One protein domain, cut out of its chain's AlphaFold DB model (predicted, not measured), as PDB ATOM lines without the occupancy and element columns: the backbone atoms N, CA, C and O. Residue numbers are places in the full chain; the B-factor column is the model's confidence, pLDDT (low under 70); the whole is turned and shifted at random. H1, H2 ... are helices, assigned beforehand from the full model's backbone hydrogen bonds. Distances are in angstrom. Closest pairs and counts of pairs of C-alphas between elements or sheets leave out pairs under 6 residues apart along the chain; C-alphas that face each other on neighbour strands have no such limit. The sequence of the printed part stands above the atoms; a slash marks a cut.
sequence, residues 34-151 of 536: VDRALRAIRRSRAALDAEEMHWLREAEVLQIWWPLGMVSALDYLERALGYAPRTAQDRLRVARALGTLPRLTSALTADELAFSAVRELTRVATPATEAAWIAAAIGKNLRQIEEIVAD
ATOM      1  N   VAL A  34      28.192   9.777  68.786       89.25
ATOM      2  CA  VAL A  34      29.202  10.811  68.512       89.25
ATOM      3  C   VAL A  34      30.359  10.248  67.677       89.25
ATOM      4  O   VAL A  34      30.683  10.821  66.640       89.25
ATOM      5  N   ASP A  35      30.936   9.101  68.054       91.81
ATOM      6  CA  ASP A  35      32.003   8.437  67.283       91.81
ATOM      7  C   ASP A  35      31.549   8.110  65.850       91.81
ATOM      8  O   ASP A  35      32.245   8.438  64.886       91.81
ATOM      9  N   ARG A  36      30.345   7.546  65.678       93.44
ATOM     10  CA  ARG A  36      29.797   7.236  64.350       93.44
ATOM     11  C   ARG A  36      29.608   8.491  63.500       93.44
ATOM     12  O   ARG A  36      29.950   8.458  62.317       93.44
ATOM     13  N   ALA A  37      29.096   9.577  64.082       91.94
ATOM     14  CA  ALA A  37      28.903  10.849  63.388       91.94
ATOM     15  C   ALA A  37      30.243  11.468  62.961       91.94
ATOM     16  O   ALA A  37      30.408  11.842  61.802       91.94
ATOM     17  N   LEU A  38      31.238  11.494  63.853       92.88
ATOM     18  CA  LEU A  38      32.577  11.998  63.537       92.88
ATOM     19  C   LEU A  38      33.258  11.168  62.437       92.88
ATOM     20  O   LEU A  38      33.872  11.733  61.531       92.88
ATOM     21  N   ARG A  39      33.104   9.838  62.457       91.44
ATOM     22  CA  ARG A  39      33.597   8.949  61.388       91.44
ATOM     23  C   ARG A  39      32.859   9.150  60.064       91.44
ATOM     24  O   ARG A  39      33.478   9.031  59.014       91.44
ATOM     25  N   ALA A  40      31.563   9.452  60.095       90.69
ATOM     26  CA  ALA A  40      30.807   9.784  58.891       90.69
ATOM     27  C   ALA A  40      31.282  11.111  58.279       90.69
ATOM     28  O   ALA A  40      31.583  11.144  57.091       90.69
ATOM     29  N   ILE A  41      31.461  12.156  59.094       92.81
ATOM     30  CA  ILE A  41      32.012  13.448  58.649       92.81
ATOM     31  C   ILE A  41      33.408  13.268  58.051       92.81
ATOM     32  O   ILE A  41      33.721  13.863  57.024       92.81
ATOM     33  N   ARG A  42      34.252  12.437  58.675       91.31
ATOM     34  CA  ARG A  42      35.567  12.097  58.123       91.31
ATOM     35  C   ARG A  42      35.449  11.501  56.715       91.31
ATOM     36  O   ARG A  42      36.119  12.009  55.822       91.31
ATOM     37  N   ARG A  43      34.593  10.491  56.512       87.12
ATOM     38  CA  ARG A  43      34.356   9.887  55.187       87.12
ATOM     39  C   ARG A  43      33.903  10.919  54.160       87.12
ATOM     40  O   ARG A  43      34.456  10.975  53.068       87.12
ATOM     41  N   SER A  44      32.946  11.771  54.527       90.56
ATOM     42  CA  SER A  44      32.466  12.843  53.649       90.56
ATOM     43  C   SER A  44      33.578  13.825  53.279       90.56
ATOM     44  O   SER A  44      33.674  14.220  52.125       90.56
ATOM     45  N   ARG A  45      34.461  14.184  54.221       92.50
ATOM     46  CA  ARG A  45      35.627  15.034  53.930       92.50
ATOM     47  C   ARG A  45      36.604  14.368  52.964       92.50
ATOM     48  O   ARG A  45      37.056  15.036  52.050       92.50
ATOM     49  N   ALA A  46      36.894  13.077  53.135       88.12
ATOM     50  CA  ALA A  46      37.786  12.349  52.233       88.12
ATOM     51  C   ALA A  46      37.228  12.275  50.798       88.12
ATOM     52  O   ALA A  46      37.969  12.491  49.841       88.12
ATOM     53  N   ALA A  47      35.917  12.051  50.655       87.56
ATOM     54  CA  ALA A  47      35.239  12.091  49.360       87.56
ATOM     55  C   ALA A  47      35.313  13.489  48.717       87.56
ATOM     56  O   ALA A  47      35.724  13.605  47.565       87.56
ATOM     57  N   LEU A  48      35.019  14.548  49.483       94.56
ATOM     58  CA  LEU A  48      35.141  15.934  49.013       94.56
ATOM     59  C   LEU A  48      36.583  16.300  48.636       94.56
ATOM     60  O   LEU A  48      36.796  16.969  47.631       94.56
ATOM     61  N   ASP A  49      37.578  15.840  49.401       95.00
ATOM     62  CA  ASP A  49      38.990  16.027  49.062       95.00
ATOM     63  C   ASP A  49      39.319  15.340  47.722       95.00
ATOM     64  O   ASP A  49      39.989  15.938  46.884       95.00
ATOM     65  N   ALA A  50      38.839  14.113  47.482       91.25
ATOM     66  CA  ALA A  50      39.048  13.412  46.210       91.25
ATOM     67  C   ALA A  50      38.395  14.138  45.023       91.25
ATOM     68  O   ALA A  50      39.022  14.292  43.971       91.25
ATOM     69  N   GLU A  51      37.157  14.602  45.193       95.06
ATOM     70  CA  GLU A  51      36.437  15.383  44.184       95.06
ATOM     71  C   GLU A  51      37.146  16.705  43.888       95.06
ATOM     72  O   GLU A  51      37.341  17.054  42.724       95.06
ATOM     73  N   GLU A  52      37.610  17.416  44.917       97.12
ATOM     74  CA  GLU A  52      38.399  18.632  44.737       97.12
ATOM     75  C   GLU A  52      39.680  18.341  43.944       97.12
ATOM     76  O   GLU A  52      39.998  19.079  43.013       97.12
ATOM     77  N   MET A  53      40.402  17.253  44.242       96.75
ATOM     78  CA  MET A  53      41.605  16.885  43.484       96.75
ATOM     79  C   MET A  53      41.296  16.626  42.006       96.75
ATOM     80  O   MET A  53      42.092  16.999  41.145       96.75
ATOM     81  N   HIS A  54      40.149  16.017  41.697       95.00
ATOM     82  CA  HIS A  54      39.690  15.857  40.319       95.00
ATOM     83  C   HIS A  54      39.432  17.218  39.657       95.00
ATOM     84  O   HIS A  54      40.028  17.508  38.618       95.00
ATOM     85  N   TRP A  55      38.633  18.084  40.283       97.50
ATOM     86  CA  TRP A  55      38.291  19.393  39.724       97.50
ATOM     87  C   TRP A  55      39.484  20.336  39.600       97.50
ATOM     88  O   TRP A  55      39.547  21.105  38.646       97.50
ATOM     89  N   LEU A  56      40.465  20.257  40.499       97.06
ATOM     90  CA  LEU A  56      41.708  21.018  40.381       97.06
ATOM     91  C   LEU A  56      42.502  20.625  39.132       97.06
ATOM     92  O   LEU A  56      43.079  21.496  38.486       97.06
ATOM     93  N   ARG A  57      42.502  19.346  38.745       95.19
ATOM     94  CA  ARG A  57      43.145  18.914  37.494       95.19
ATOM     95  C   ARG A  57      42.396  19.426  36.271       95.19
ATOM     96  O   ARG A  57      43.034  19.924  35.351       95.19
ATOM     97  N   GLU A  58      41.069  19.342  36.269       97.00
ATOM     98  CA  GLU A  58      40.250  19.887  35.178       97.00
ATOM     99  C   GLU A  58      40.429  21.407  35.060       97.00
ATOM    100  O   GLU A  58      40.606  21.940  33.965       97.00
ATOM    101  N   ALA A  59      40.490  22.103  36.197       95.56
ATOM    102  CA  ALA A  59      40.801  23.525  36.268       95.56
ATOM    103  C   ALA A  59      42.168  23.845  35.645       95.56
ATOM    104  O   ALA A  59      42.293  24.858  34.956       95.56
ATOM    105  N   GLU A  60      43.176  22.987  35.847       93.69
ATOM    106  CA  GLU A  60      44.480  23.117  35.194       93.69
ATOM    107  C   GLU A  60      44.437  22.838  33.695       93.69
ATOM    108  O   GLU A  60      45.058  23.576  32.934       93.69
ATOM    109  N   VAL A  61      43.703  21.824  33.242       94.25
ATOM    110  CA  VAL A  61      43.563  21.520  31.808       94.25
ATOM    111  C   VAL A  61      42.878  22.671  31.073       94.25
ATOM    112  O   VAL A  61      43.341  23.098  30.018       94.25
ATOM    113  N   LEU A  62      41.806  23.211  31.652       96.31
ATOM    114  CA  LEU A  62      41.024  24.306  31.075       96.31
ATOM    115  C   LEU A  62      41.621  25.692  31.346       96.31
ATOM    116  O   LEU A  62      41.168  26.674  30.763       96.31
ATOM    117  N   GLN A  63      42.617  25.780  32.231       94.62
ATOM    118  CA  GLN A  63      43.243  27.030  32.666       94.62
ATOM    119  C   GLN A  63      42.205  28.077  33.118       94.62
ATOM    120  O   GLN A  63      42.268  29.246  32.727       94.62
ATOM    121  N   ILE A  64      41.233  27.665  33.944       96.44
ATOM    122  CA  ILE A  64      40.033  28.464  34.287       96.44
ATOM    123  C   ILE A  64      40.336  29.814  34.951       96.44
ATOM    124  O   ILE A  64      39.476  30.689  35.005       96.44
ATOM    125  N   TRP A  65      41.557  30.011  35.443       95.38
ATOM    126  CA  TRP A  65      42.000  31.286  35.993       95.38
ATOM    127  C   TRP A  65      42.050  32.397  34.941       95.38
ATOM    128  O   TRP A  65      41.707  33.529  35.274       95.38
ATOM    129  N   TRP A  66      42.382  32.107  33.675       92.56
ATOM    130  CA  TRP A  66      42.456  33.144  32.640       92.56
ATOM    131  C   TRP A  66      41.097  33.804  32.357       92.56
ATOM    132  O   TRP A  66      41.019  35.030  32.464       92.56
ATOM    133  N   PRO A  67      40.008  33.054  32.069       94.94
ATOM    134  CA  PRO A  67      38.680  33.652  31.895       94.94
ATOM    135  C   PRO A  67      38.159  34.382  33.137       94.94
ATOM    136  O   PRO A  67      37.350  35.298  33.017       94.94
ATOM    137  N   LEU A  68      38.623  33.993  34.327       93.44
ATOM    138  CA  LEU A  68      38.243  34.608  35.598       93.44
ATOM    139  C   LEU A  68      39.139  35.800  35.993       93.44
ATOM    140  O   LEU A  68      38.989  36.342  37.088       93.44
ATOM    141  N   GLY A  69      40.062  36.228  35.122       91.88
ATOM    142  CA  GLY A  69      40.916  37.400  35.345       91.88
ATOM    143  C   GLY A  69      42.051  37.187  36.352       91.88
ATOM    144  O   GLY A  69      42.528  38.145  36.961       91.88
ATOM    145  N   MET A  70      42.475  35.940  36.551       90.44
ATOM    146  CA  MET A  70      43.546  35.536  37.463       90.44
ATOM    147  C   MET A  70      44.762  35.034  36.680       90.44
ATOM    148  O   MET A  70      44.639  34.470  35.593       90.44
ATOM    149  N   VAL A  71      45.960  35.260  37.221       87.00
ATOM    150  CA  VAL A  71      47.212  35.083  36.457       87.00
ATOM    151  C   VAL A  71      47.772  33.660  36.500       87.00
ATOM    152  O   VAL A  71      48.664  33.326  35.724       87.00
ATOM    153  N   SER A  72      47.299  32.817  37.420       86.94
ATOM    154  CA  SER A  72      47.756  31.429  37.556       86.94
ATOM    155  C   SER A  72      46.779  30.567  38.360       86.94
ATOM    156  O   SER A  72      45.921  31.091  39.070       86.94
ATOM    157  N   ALA A  73      46.977  29.245  38.326       87.75
ATOM    158  CA  ALA A  73      46.274  28.302  39.197       87.75
ATOM    159  C   ALA A  73      46.409  28.667  40.684       87.75
ATOM    160  O   ALA A  73      45.429  28.642  41.418       87.75
ATOM    161  N   LEU A  74      47.615  29.039  41.132       88.19
ATOM    162  CA  LEU A  74      47.855  29.428  42.525       88.19
ATOM    163  C   LEU A  74      47.076  30.696  42.897       88.19
ATOM    164  O   LEU A  74      46.423  30.716  43.934       88.19
ATOM    165  N   ASP A  75      47.075  31.700  42.015       87.31
ATOM    166  CA  ASP A  75      46.297  32.934  42.198       87.31
ATOM    167  C   ASP A  75      44.790  32.637  42.318       87.31
ATOM    168  O   ASP A  75      44.106  33.203  43.169       87.31
ATOM    169  N   TYR A  76      44.287  31.674  41.536       94.75
ATOM    170  CA  TYR A  76      42.911  31.188  41.643       94.75
ATOM    171  C   TYR A  76      42.613  30.496  42.977       94.75
ATOM    172  O   TYR A  76      41.632  30.845  43.634       94.75
ATOM    173  N   LEU A  77      43.461  29.569  43.430       94.69
ATOM    174  CA  LEU A  77      43.257  28.882  44.711       94.69
ATOM    175  C   LEU A  77      43.297  29.860  45.894       94.69
ATOM    176  O   LEU A  77      42.538  29.699  46.848       94.69
ATOM    177  N   GLU A  78      44.155  30.877  45.840       91.75
ATOM    178  CA  GLU A  78      44.245  31.894  46.891       91.75
ATOM    179  C   GLU A  78      43.020  32.816  46.898       91.75
ATOM    180  O   GLU A  78      42.396  33.011  47.942       91.75
ATOM    181  N   ARG A  79      42.646  33.381  45.744       90.44
ATOM    182  CA  ARG A  79      41.627  34.443  45.674       90.44
ATOM    183  C   ARG A  79      40.201  33.916  45.601       90.44
ATOM    184  O   ARG A  79      39.314  34.537  46.178       90.44
ATOM    185  N   ALA A  80      39.973  32.806  44.900       94.31
ATOM    186  CA  ALA A  80      38.638  32.236  44.730       94.31
ATOM    187  C   ALA A  80      38.301  31.195  45.805       94.31
ATOM    188  O   ALA A  80      37.164  31.155  46.266       94.31
ATOM    189  N   LEU A  81      39.275  30.370  46.213       94.50
ATOM    190  CA  LEU A  81      39.058  29.284  47.182       94.50
ATOM    191  C   LEU A  81      39.584  29.601  48.594       94.50
ATOM    192  O   LEU A  81      39.343  28.836  49.524       94.50
ATOM    193  N   GLY A  82      40.275  30.731  48.783       92.81
ATOM    194  CA  GLY A  82      40.729  31.191  50.100       92.81
ATOM    195  C   GLY A  82      41.892  30.387  50.689       92.81
ATOM    196  O   GLY A  82      42.131  30.443  51.898       92.81
ATOM    197  N   TYR A  83      42.618  29.619  49.872       92.00
ATOM    198  CA  TYR A  83      43.760  28.849  50.351       92.00
ATOM    199  C   TYR A  83      44.953  29.744  50.693       92.00
ATOM    200  O   TYR A  83      45.272  30.694  49.988       92.00
ATOM    201  N   ALA A  84      45.690  29.384  51.746       84.56
ATOM    202  CA  ALA A  84      47.026  29.932  51.955       84.56
ATOM    203  C   ALA A  84      47.987  29.421  50.858       84.56
ATOM    204  O   ALA A  84      47.856  28.259  50.454       84.56
ATOM    205  N   PRO A  85      49.014  30.195  50.446       77.56
ATOM    206  CA  PRO A  85      49.878  29.850  49.309       77.56
ATOM    207  C   PRO A  85      50.478  28.437  49.377       77.56
ATOM    208  O   PRO A  85      50.454  27.681  48.409       77.56
ATOM    209  N   ARG A  86      50.971  28.036  50.558       78.38
ATOM    210  CA  ARG A  86      51.565  26.706  50.761       78.38
ATOM    211  C   ARG A  86      50.533  25.583  50.663       78.38
ATOM    212  O   ARG A  86      50.826  24.529  50.108       78.38
ATOM    213  N   THR A  87      49.325  25.813  51.171       89.12
ATOM    214  CA  THR A  87      48.217  24.859  51.056       89.12
ATOM    215  C   THR A  87      47.778  24.723  49.601       89.12
ATOM    216  O   THR A  87      47.573  23.604  49.143       89.12
ATOM    217  N   ALA A  88      47.707  25.831  48.855       88.19
ATOM    218  CA  ALA A  88      47.391  25.826  47.429       88.19
ATOM    219  C   ALA A  88      48.426  25.030  46.614       88.19
ATOM    220  O   ALA A  88      48.059  24.195  45.787       88.19
ATOM    221  N   GLN A  89      49.718  25.225  46.894       87.31
ATOM    222  CA  GLN A  89      50.798  24.450  46.274       87.31
ATOM    223  C   GLN A  89      50.682  22.953  46.574       87.31
ATOM    224  O   GLN A  89      50.789  22.140  45.656       87.31
ATOM    225  N   ASP A  90      50.441  22.579  47.835       90.81
ATOM    226  CA  ASP A  90      50.271  21.176  48.219       90.81
ATOM    227  C   ASP A  90      49.039  20.555  47.544       90.81
ATOM    228  O   ASP A  90      49.141  19.452  47.010       90.81
ATOM    229  N   ARG A  91      47.905  21.267  47.500       94.94
ATOM    230  CA  ARG A  91      46.675  20.824  46.821       94.94
ATOM    231  C   ARG A  91      46.922  20.573  45.330       94.94
ATOM    232  O   ARG A  91      46.650  19.474  44.859       94.94
ATOM    233  N   LEU A  92      47.526  21.521  44.607       93.94
ATOM    234  CA  LEU A  92      47.857  21.342  43.185       93.94
ATOM    235  C   LEU A  92      48.865  20.210  42.954       93.94
ATOM    236  O   LEU A  92      48.709  19.420  42.025       93.94
ATOM    237  N   ARG A  93      49.896  20.088  43.798       94.94
ATOM    238  CA  ARG A  93      50.875  18.994  43.698       94.94
ATOM    239  C   ARG A  93      50.196  17.632  43.847       94.94
ATOM    240  O   ARG A  93      50.465  16.739  43.046       94.94
ATOM    241  N   VAL A  94      49.343  17.471  44.860       97.00
ATOM    242  CA  VAL A  94      48.613  16.218  45.098       97.00
ATOM    243  C   VAL A  94      47.647  15.935  43.954       97.00
ATOM    244  O   VAL A  94      47.660  14.822  43.438       97.00
ATOM    245  N   ALA A  95      46.888  16.936  43.500       96.38
ATOM    246  CA  ALA A  95      45.973  16.808  42.370       96.38
ATOM    247  C   ALA A  95      46.701  16.280  41.122       96.38
ATOM    248  O   ALA A  95      46.317  15.255  40.560       96.38
ATOM    249  N   ARG A  96      47.821  16.902  40.734       94.12
ATOM    250  CA  ARG A  96      48.647  16.448  39.601       94.12
ATOM    251  C   ARG A  96      49.150  15.018  39.784       94.12
ATOM    252  O   ARG A  96      49.050  14.223  38.852       94.12
ATOM    253  N   ALA A  97      49.660  14.683  40.972       94.88
ATOM    254  CA  ALA A  97      50.183  13.351  41.270       94.88
ATOM    255  C   ALA A  97      49.096  12.270  41.146       94.88
ATOM    256  O   ALA A  97      49.300  11.269  40.457       94.88
ATOM    257  N   LEU A  98      47.915  12.504  41.730       95.38
ATOM    258  CA  LEU A  98      46.770  11.590  41.658       95.38
ATOM    259  C   LEU A  98      46.303  11.325  40.223       95.38
ATOM    260  O   LEU A  98      45.844  10.225  39.930       95.38
ATOM    261  N   GLY A  99      46.531  12.261  39.297       90.44
ATOM    262  CA  GLY A  99      46.286  12.046  37.869       90.44
ATOM    263  C   GLY A  99      47.045  10.872  37.245       90.44
ATOM    264  O   GLY A  99      46.643  10.385  36.192       90.44
ATOM    265  N   THR A 100      48.111  10.402  37.894       93.81
ATOM    266  CA  THR A 100      48.897   9.232  37.471       93.81
ATOM    267  C   THR A 100      48.880   8.089  38.490       93.81
ATOM    268  O   THR A 100      49.469   7.045  38.232       93.81
ATOM    269  N   LEU A 101      48.192   8.254  39.626       96.62
ATOM    270  CA  LEU A 101      48.181   7.317  40.758       96.62
ATOM    271  C   LEU A 101      46.735   6.866  41.057       96.62
ATOM    272  O   LEU A 101      46.100   7.339  42.013       96.62
ATOM    273  N   PRO A 102      46.154   5.999  40.203       95.06
ATOM    274  CA  PRO A 102      44.744   5.624  40.285       95.06
ATOM    275  C   PRO A 102      44.401   4.838  41.556       95.06
ATOM    276  O   PRO A 102      43.275   4.946  42.055       95.06
ATOM    277  N   ARG A 103      45.342   4.071  42.125       96.62
ATOM    278  CA  ARG A 103      45.071   3.313  43.357       96.62
ATOM    279  C   ARG A 103      45.062   4.232  44.569       96.62
ATOM    280  O   ARG A 103      44.190   4.075  45.417       96.62
ATOM    281  N   LEU A 104      45.956   5.221  44.628       96.44
ATOM    282  CA  LEU A 104      45.906   6.246  45.680       96.44
ATOM    283  C   LEU A 104      44.649   7.113  45.575       96.44
ATOM    284  O   LEU A 104      44.067   7.463  46.599       96.44
ATOM    285  N   THR A 105      44.199   7.400  44.352       94.38
ATOM    286  CA  THR A 105      42.922   8.091  44.115       94.38
ATOM    287  C   THR A 105      41.762   7.280  44.689       94.38
ATOM    288  O   THR A 105      40.982   7.795  45.481       94.38
ATOM    289  N   SER A 106      41.707   5.983  44.371       94.38
ATOM    290  CA  SER A 106      40.670   5.077  44.879       94.38
ATOM    291  C   SER A 106      40.693   4.972  46.409       94.38
ATOM    292  O   SER A 106      39.641   5.027  47.042       94.38
ATOM    293  N   ALA A 107      41.885   4.887  47.011       95.00
ATOM    294  CA  ALA A 107      42.052   4.827  48.463       95.00
ATOM    295  C   ALA A 107      41.584   6.114  49.170       95.00
ATOM    296  O   ALA A 107      41.049   6.041  50.277       95.00
ATOM    297  N   LEU A 108      41.755   7.284  48.540       93.88
ATOM    298  CA  LEU A 108      41.224   8.553  49.048       93.88
ATOM    299  C   LEU A 108      39.695   8.585  48.966       93.88
ATOM    300  O   LEU A 108      39.031   8.867  49.962       93.88
ATOM    301  N   THR A 109      39.135   8.252  47.800       91.88
ATOM    302  CA  THR A 109      37.682   8.239  47.569       91.88
ATOM    303  C   THR A 109      36.960   7.269  48.508       91.88
ATOM    304  O   THR A 109      35.860   7.564  48.970       91.88
ATOM    305  N   ALA A 110      37.579   6.131  48.828       91.00
ATOM    306  CA  ALA A 110      37.018   5.119  49.719       91.00
ATOM    307  C   ALA A 110      37.213   5.407  51.229       91.00
ATOM    308  O   ALA A 110      36.776   4.602  52.049       91.00
ATOM    309  N   ASP A 111      37.860   6.521  51.618       89.69
ATOM    310  CA  ASP A 111      38.322   6.819  52.997       89.69
ATOM    311  C   ASP A 111      39.209   5.710  53.607       89.69
ATOM    312  O   ASP A 111      39.331   5.579  54.827       89.69
ATOM    313  N   GLU A 112      39.884   4.917  52.769       91.62
ATOM    314  CA  GLU A 112      40.927   3.995  53.232       91.62
ATOM    315  C   GLU A 112      42.154   4.780  53.712       91.62
ATOM    316  O   GLU A 112      42.787   4.424  54.711       91.62
ATOM    317  N   LEU A 113      42.451   5.897  53.039       93.44
ATOM    318  CA  LEU A 113      43.502   6.841  53.398       93.44
ATOM    319  C   LEU A 113      42.956   8.272  53.416       93.44
ATOM    320  O   LEU A 113      42.318   8.725  52.473       93.44
ATOM    321  N   ALA A 114      43.261   9.015  54.482       93.00
ATOM    322  CA  ALA A 114      42.924  10.434  54.567       93.00
ATOM    323  C   ALA A 114      43.803  11.279  53.625       93.00
ATOM    324  O   ALA A 114      44.941  10.903  53.330       93.00
ATOM    325  N   PHE A 115      43.337  12.474  53.240       94.50
ATOM    326  CA  PHE A 115      44.089  13.395  52.376       94.50
ATOM    327  C   PHE A 115      45.510  13.670  52.878       94.50
ATOM    328  O   PHE A 115      46.448  13.701  52.088       94.50
ATOM    329  N   SER A 116      45.704  13.823  54.190       93.62
ATOM    330  CA  SER A 116      47.036  14.041  54.760       93.62
ATOM    331  C   SER A 116      47.990  12.877  54.493       93.62
ATOM    332  O   SER A 116      49.137  13.127  54.141       93.62
ATOM    333  N   ALA A 117      47.520  11.630  54.581       95.25
ATOM    334  CA  ALA A 117      48.307  10.447  54.239       95.25
ATOM    335  C   ALA A 117      48.628  10.410  52.739       95.25
ATOM    336  O   ALA A 117      49.780  10.244  52.356       95.25
ATOM    337  N   VAL A 118      47.633  10.642  51.883       96.44
ATOM    338  CA  VAL A 118      47.820  10.689  50.422       96.44
ATOM    339  C   VAL A 118      48.794  11.802  50.020       96.44
ATOM    340  O   VAL A 118      49.668  11.603  49.174       96.44
ATOM    341  N   ARG A 119      48.718  12.964  50.670       95.88
ATOM    342  CA  ARG A 119      49.635  14.091  50.470       95.88
ATOM    343  C   ARG A 119      51.084  13.719  50.777       95.88
ATOM    344  O   ARG A 119      51.967  14.190  50.061       95.88
ATOM    345  N   GLU A 120      51.322  12.899  51.796       95.12
ATOM    346  CA  GLU A 120      52.650  12.361  52.110       95.12
ATOM    347  C   GLU A 120      53.081  11.301  51.086       95.12
ATOM    348  O   GLU A 120      54.130  11.447  50.460       95.12
ATOM    349  N   LEU A 121      52.246  10.290  50.826       96.06
ATOM    350  CA  LEU A 121      52.579   9.175  49.929       96.06
ATOM    351  C   LEU A 121      52.852   9.623  48.487       96.06
ATOM    352  O   LEU A 121      53.734   9.080  47.830       96.06
ATOM    353  N   THR A 122      52.156  10.651  48.001       96.06
ATOM    354  CA  THR A 122      52.381  11.233  46.662       96.06
ATOM    355  C   THR A 122      53.761  11.880  46.485       96.06
ATOM    356  O   THR A 122      54.081  12.305  45.378       96.06
ATOM    357  N   ARG A 123      54.591  11.982  47.536       92.06
ATOM    358  CA  ARG A 123      55.999  12.395  47.405       92.06
ATOM    359  C   ARG A 123      56.909  11.279  46.899       92.06
ATOM    360  O   ARG A 123      57.911  11.595  46.272       92.06
ATOM    361  N   VAL A 124      56.571  10.016  47.164       93.56
ATOM    362  CA  VAL A 124      57.445   8.853  46.905       93.56
ATOM    363  C   VAL A 124      56.794   7.790  46.017       93.56
ATOM    364  O   VAL A 124      57.473   7.051  45.302       93.56
ATOM    365  N   ALA A 125      55.463   7.716  46.016       94.88
ATOM    366  CA  ALA A 125      54.724   6.726  45.253       94.88
ATOM    367  C   ALA A 125      54.777   7.004  43.745       94.88
ATOM    368  O   ALA A 125      54.568   8.124  43.279       94.88
ATOM    369  N   THR A 126      54.987   5.939  42.979       95.00
ATOM    370  CA  THR A 126      54.867   5.909  41.514       95.00
ATOM    371  C   THR A 126      53.795   4.891  41.118       95.00
ATOM    372  O   THR A 126      53.415   4.074  41.960       95.00
ATOM    373  N   PRO A 127      53.334   4.843  39.853       95.94
ATOM    374  CA  PRO A 127      52.349   3.839  39.432       95.94
ATOM    375  C   PRO A 127      52.801   2.393  39.707       95.94
ATOM    376  O   PRO A 127      51.989   1.519  40.000       95.94
ATOM    377  N   ALA A 128      54.113   2.137  39.664       93.81
ATOM    378  CA  ALA A 128      54.687   0.827  39.961       93.81
ATOM    379  C   ALA A 128      54.715   0.496  41.467       93.81
ATOM    380  O   ALA A 128      54.689  -0.681  41.834       93.81
ATOM    381  N   THR A 129      54.777   1.506  42.343       96.12
ATOM    382  CA  THR A 129      54.965   1.324  43.794       96.12
ATOM    383  C   THR A 129      53.765   1.716  44.653       96.12
ATOM    384  O   THR A 129      53.720   1.324  45.819       96.12
ATOM    385  N   GLU A 130      52.754   2.402  44.106       97.12
ATOM    386  CA  GLU A 130      51.606   2.918  44.872       97.12
ATOM    387  C   GLU A 130      50.864   1.829  45.657       97.12
ATOM    388  O   GLU A 130      50.457   2.048  46.792       97.12
ATOM    389  N   ALA A 131      50.768   0.618  45.104       96.38
ATOM    390  CA  ALA A 131      50.124  -0.516  45.756       96.38
ATOM    391  C   ALA A 131      50.800  -0.913  47.075       96.38
ATOM    392  O   ALA A 131      50.128  -1.194  48.066       96.38
ATOM    393  N   ALA A 132      52.134  -0.941  47.070       96.25
ATOM    394  CA  ALA A 132      52.925  -1.298  48.239       96.25
ATOM    395  C   ALA A 132      52.839  -0.192  49.295       96.25
ATOM    396  O   ALA A 132      52.636  -0.482  50.471       96.25
ATOM    397  N   TRP A 133      52.907   1.072  48.868       97.19
ATOM    398  CA  TRP A 133      52.758   2.229  49.750       97.19
ATOM    399  C   TRP A 133      51.383   2.300  50.419       97.19
ATOM    400  O   TRP A 133      51.315   2.544  51.620       97.19
ATOM    401  N   ILE A 134      50.299   2.012  49.691       96.62
ATOM    402  CA  ILE A 134      48.949   1.929  50.270       96.62
ATOM    403  C   ILE A 134      48.893   0.820  51.323       96.62
ATOM    404  O   ILE A 134      48.498   1.079  52.458       96.62
ATOM    405  N   ALA A 135      49.343  -0.391  50.981       95.75
ATOM    406  CA  ALA A 135      49.344  -1.519  51.913       95.75
ATOM    407  C   ALA A 135      50.162  -1.222  53.180       95.75
ATOM    408  O   ALA A 135      49.741  -1.564  54.282       95.75
ATOM    409  N   ALA A 136      51.300  -0.538  53.036       94.88
ATOM    410  CA  ALA A 136      52.128  -0.126  54.158       94.88
ATOM    411  C   ALA A 136      51.493   0.993  54.998       94.88
ATOM    412  O   ALA A 136      51.800   1.082  56.185       94.88
ATOM    413  N   ALA A 137      50.653   1.852  54.420       95.75
ATOM    414  CA  ALA A 137      50.040   2.989  55.108       95.75
ATOM    415  C   ALA A 137      48.721   2.647  55.820       95.75
ATOM    416  O   ALA A 137      48.379   3.302  56.808       95.75
ATOM    417  N   ILE A 138      47.983   1.633  55.357       92.44
ATOM    418  CA  ILE A 138      46.718   1.216  55.978       92.44
ATOM    419  C   ILE A 138      46.934   0.877  57.461       92.44
ATOM    420  O   ILE A 138      47.843   0.142  57.839       92.44
ATOM    421  N   GLY A 139      46.077   1.439  58.318       88.19
ATOM    422  CA  GLY A 139      46.129   1.243  59.769       88.19
ATOM    423  C   GLY A 139      47.177   2.086  60.509       88.19
ATOM    424  O   GLY A 139      47.180   2.074  61.739       88.19
ATOM    425  N   LYS A 140      48.024   2.850  59.806       93.00
ATOM    426  CA  LYS A 140      48.982   3.784  60.417       93.00
ATOM    427  C   LYS A 140      48.376   5.175  60.591       93.00
ATOM    428  O   LYS A 140      47.516   5.612  59.826       93.00
ATOM    429  N   ASN A 141      48.832   5.892  61.615       92.50
ATOM    430  CA  ASN A 141      48.529   7.315  61.765       92.50
ATOM    431  C   ASN A 141      49.465   8.174  60.892       92.50
ATOM    432  O   ASN A 141      50.476   7.687  60.393       92.50
ATOM    433  N   LEU A 142      49.147   9.465  60.730       91.44
ATOM    434  CA  LEU A 142      49.915  10.364  59.858       91.44
ATOM    435  C   LEU A 142      51.403  10.422  60.221       91.44
ATOM    436  O   LEU A 142      52.237  10.335  59.335       91.44
ATOM    437  N   ARG A 143      51.735  10.510  61.511       89.06
ATOM    438  CA  ARG A 143      53.129  10.573  61.961       89.06
ATOM    439  C   ARG A 143      53.907   9.322  61.552       89.06
ATOM    440  O   ARG A 143      55.026   9.423  61.074       89.06
ATOM    441  N   GLN A 144      53.311   8.145  61.726       91.56
ATOM    442  CA  GLN A 144      53.921   6.887  61.296       91.56
ATOM    443  C   GLN A 144      54.080   6.829  59.774       91.56
ATOM    444  O   GLN A 144      55.038   6.237  59.290       91.56
ATOM    445  N   ILE A 145      53.153   7.429  59.020       94.06
ATOM    446  CA  ILE A 145      53.244   7.537  57.559       94.06
ATOM    447  C   ILE A 145      54.381   8.487  57.160       94.06
ATOM    448  O   ILE A 145      55.177   8.146  56.296       94.06
ATOM    449  N   GLU A 146      54.510   9.637  57.817       89.38
ATOM    450  CA  GLU A 146      55.635  10.557  57.619       89.38
ATOM    451  C   GLU A 146      56.971   9.872  57.935       89.38
ATOM    452  O   GLU A 146      57.913   9.993  57.162       89.38
ATOM    453  N   GLU A 147      57.045   9.096  59.022       87.06
ATOM    454  CA  GLU A 147      58.251   8.356  59.418       87.06
ATOM    455  C   GLU A 147      58.660   7.296  58.382       87.06
ATOM    456  O   GLU A 147      59.845   7.181  58.091       87.06
ATOM    457  N   ILE A 148      57.714   6.557  57.784       89.81
ATOM    458  CA  ILE A 148      58.041   5.585  56.721       89.81
ATOM    459  C   ILE A 148      58.308   6.234  55.357       89.81
ATOM    460  O   ILE A 148      58.787   5.541  54.476       89.81
ATOM    461  N   VAL A 149      57.947   7.505  55.150       90.44
ATOM    462  CA  VAL A 149      58.161   8.226  53.880       90.44
ATOM    463  C   VAL A 149      59.432   9.076  53.920       90.44
ATOM    464  O   VAL A 149      60.049   9.294  52.881       90.44
ATOM    465  N   ALA A 150      59.821   9.580  55.095       81.12
ATOM    466  CA  ALA A 150      60.869  10.589  55.255       81.12
ATOM    467  C   ALA A 150      62.228  10.194  54.663       81.12
ATOM    468  O   ALA A 150      62.973  11.083  54.255       81.12
ATOM    469  N   ASP A 151      62.527   8.898  54.602       79.38
ATOM    470  CA  ASP A 151      63.817   8.362  54.168       79.38
ATOM    471  C   ASP A 151      63.740   7.670  52.784       79.38
ATOM    472  O   ASP A 151      64.626   6.893  52.430       79.38
TER     473      ASP A 151
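This is residues 34 to 151 of the 536 residues of the protein "HNH endonuclease" of Deltaproteobacteria bacterium (UniProt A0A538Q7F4). One long, straight helix, H1, has shorter helices packed on one side of its later part, while its first residues reach well beyond them. H3 crosses H1 and leads away from it to H2, which folds back along H3 as a hairpin; H4 packs on H1 farther back, with H6 on its other side, and H5 and H7 run side by side beyond. The printed part has 118 residues with seven named helices, H1 to H7 in chain order, and no named strand; the class is all helix, with 81 residues in helices. It is compact, with a radius of gyration of the C-alphas of 15.0 A, and spans 44 by 38 by 21 A.

H1, residues 34 to 62, begins with C-alpha 34 at (29.202, 10.811, 68.512) and is 41.5 A long from first to last C-alpha. H2 is residues 73 to 79, 10.1 A. H3, residues 85 to 98, is 20.0 A long, its last C-alpha at (46.770, 11.590, 41.658). H4 is residues 102 to 109, 10.5 A, and H5 residues 115 to 121, 9.8 A. H6 is residues 130 to 137 and H7 residues 142 to 149, each 10.4 A; C-alpha 149 is at (58.161, 8.226, 53.880).

H1 touches H3 with residues 53 to 57 alone, about perpendicular at 82 degrees; the closest C-alphas, of Met 53 and Ala 95, are 4.5 A apart. With residues 46 to 50 alone H1 touches H4, at a steep tilt of 45 degrees, opposite ways, the C-alphas of Ala 47 and Thr 109 closest at 4.9 A. H2 and H3 form a helical hairpin, with the C-alphas of Leu 77 and Ala 88 closest at 5.8 A. H5 is the hub, touching H1, H3, H4 and H7; it only just touches H1, H3 and H4, with 3 pairs of C-alphas within 8 A each. H4 and H5 form a helical hairpin at a shallow tilt of 25 degrees, their closest C-alphas, of Leu 108 and Phe 115, 6.5 A apart. H5 and H7 touch at a shallow tilt of 16 degrees, the same way, the C-alphas of Ala 117 and Leu 142 closest at 5.8 A. H6 touches H4, the C-alphas of Leu 104 and Glu 130 closest at 6.6 A. The helix packing is mostly crossed: 2 of 8 touching pairs are at a shallow tilt. H1 is apart from H6 and H7. In H1 to H7 every O i to N i+4 pair is within hydrogen-bond range.

The two C-alphas farthest apart are those of Val 34 and Trp 66, 44.3 A. The printed part has no cut and no long link. The mean pLDDT of the printed part is 92.7, and no printed residue is under 70.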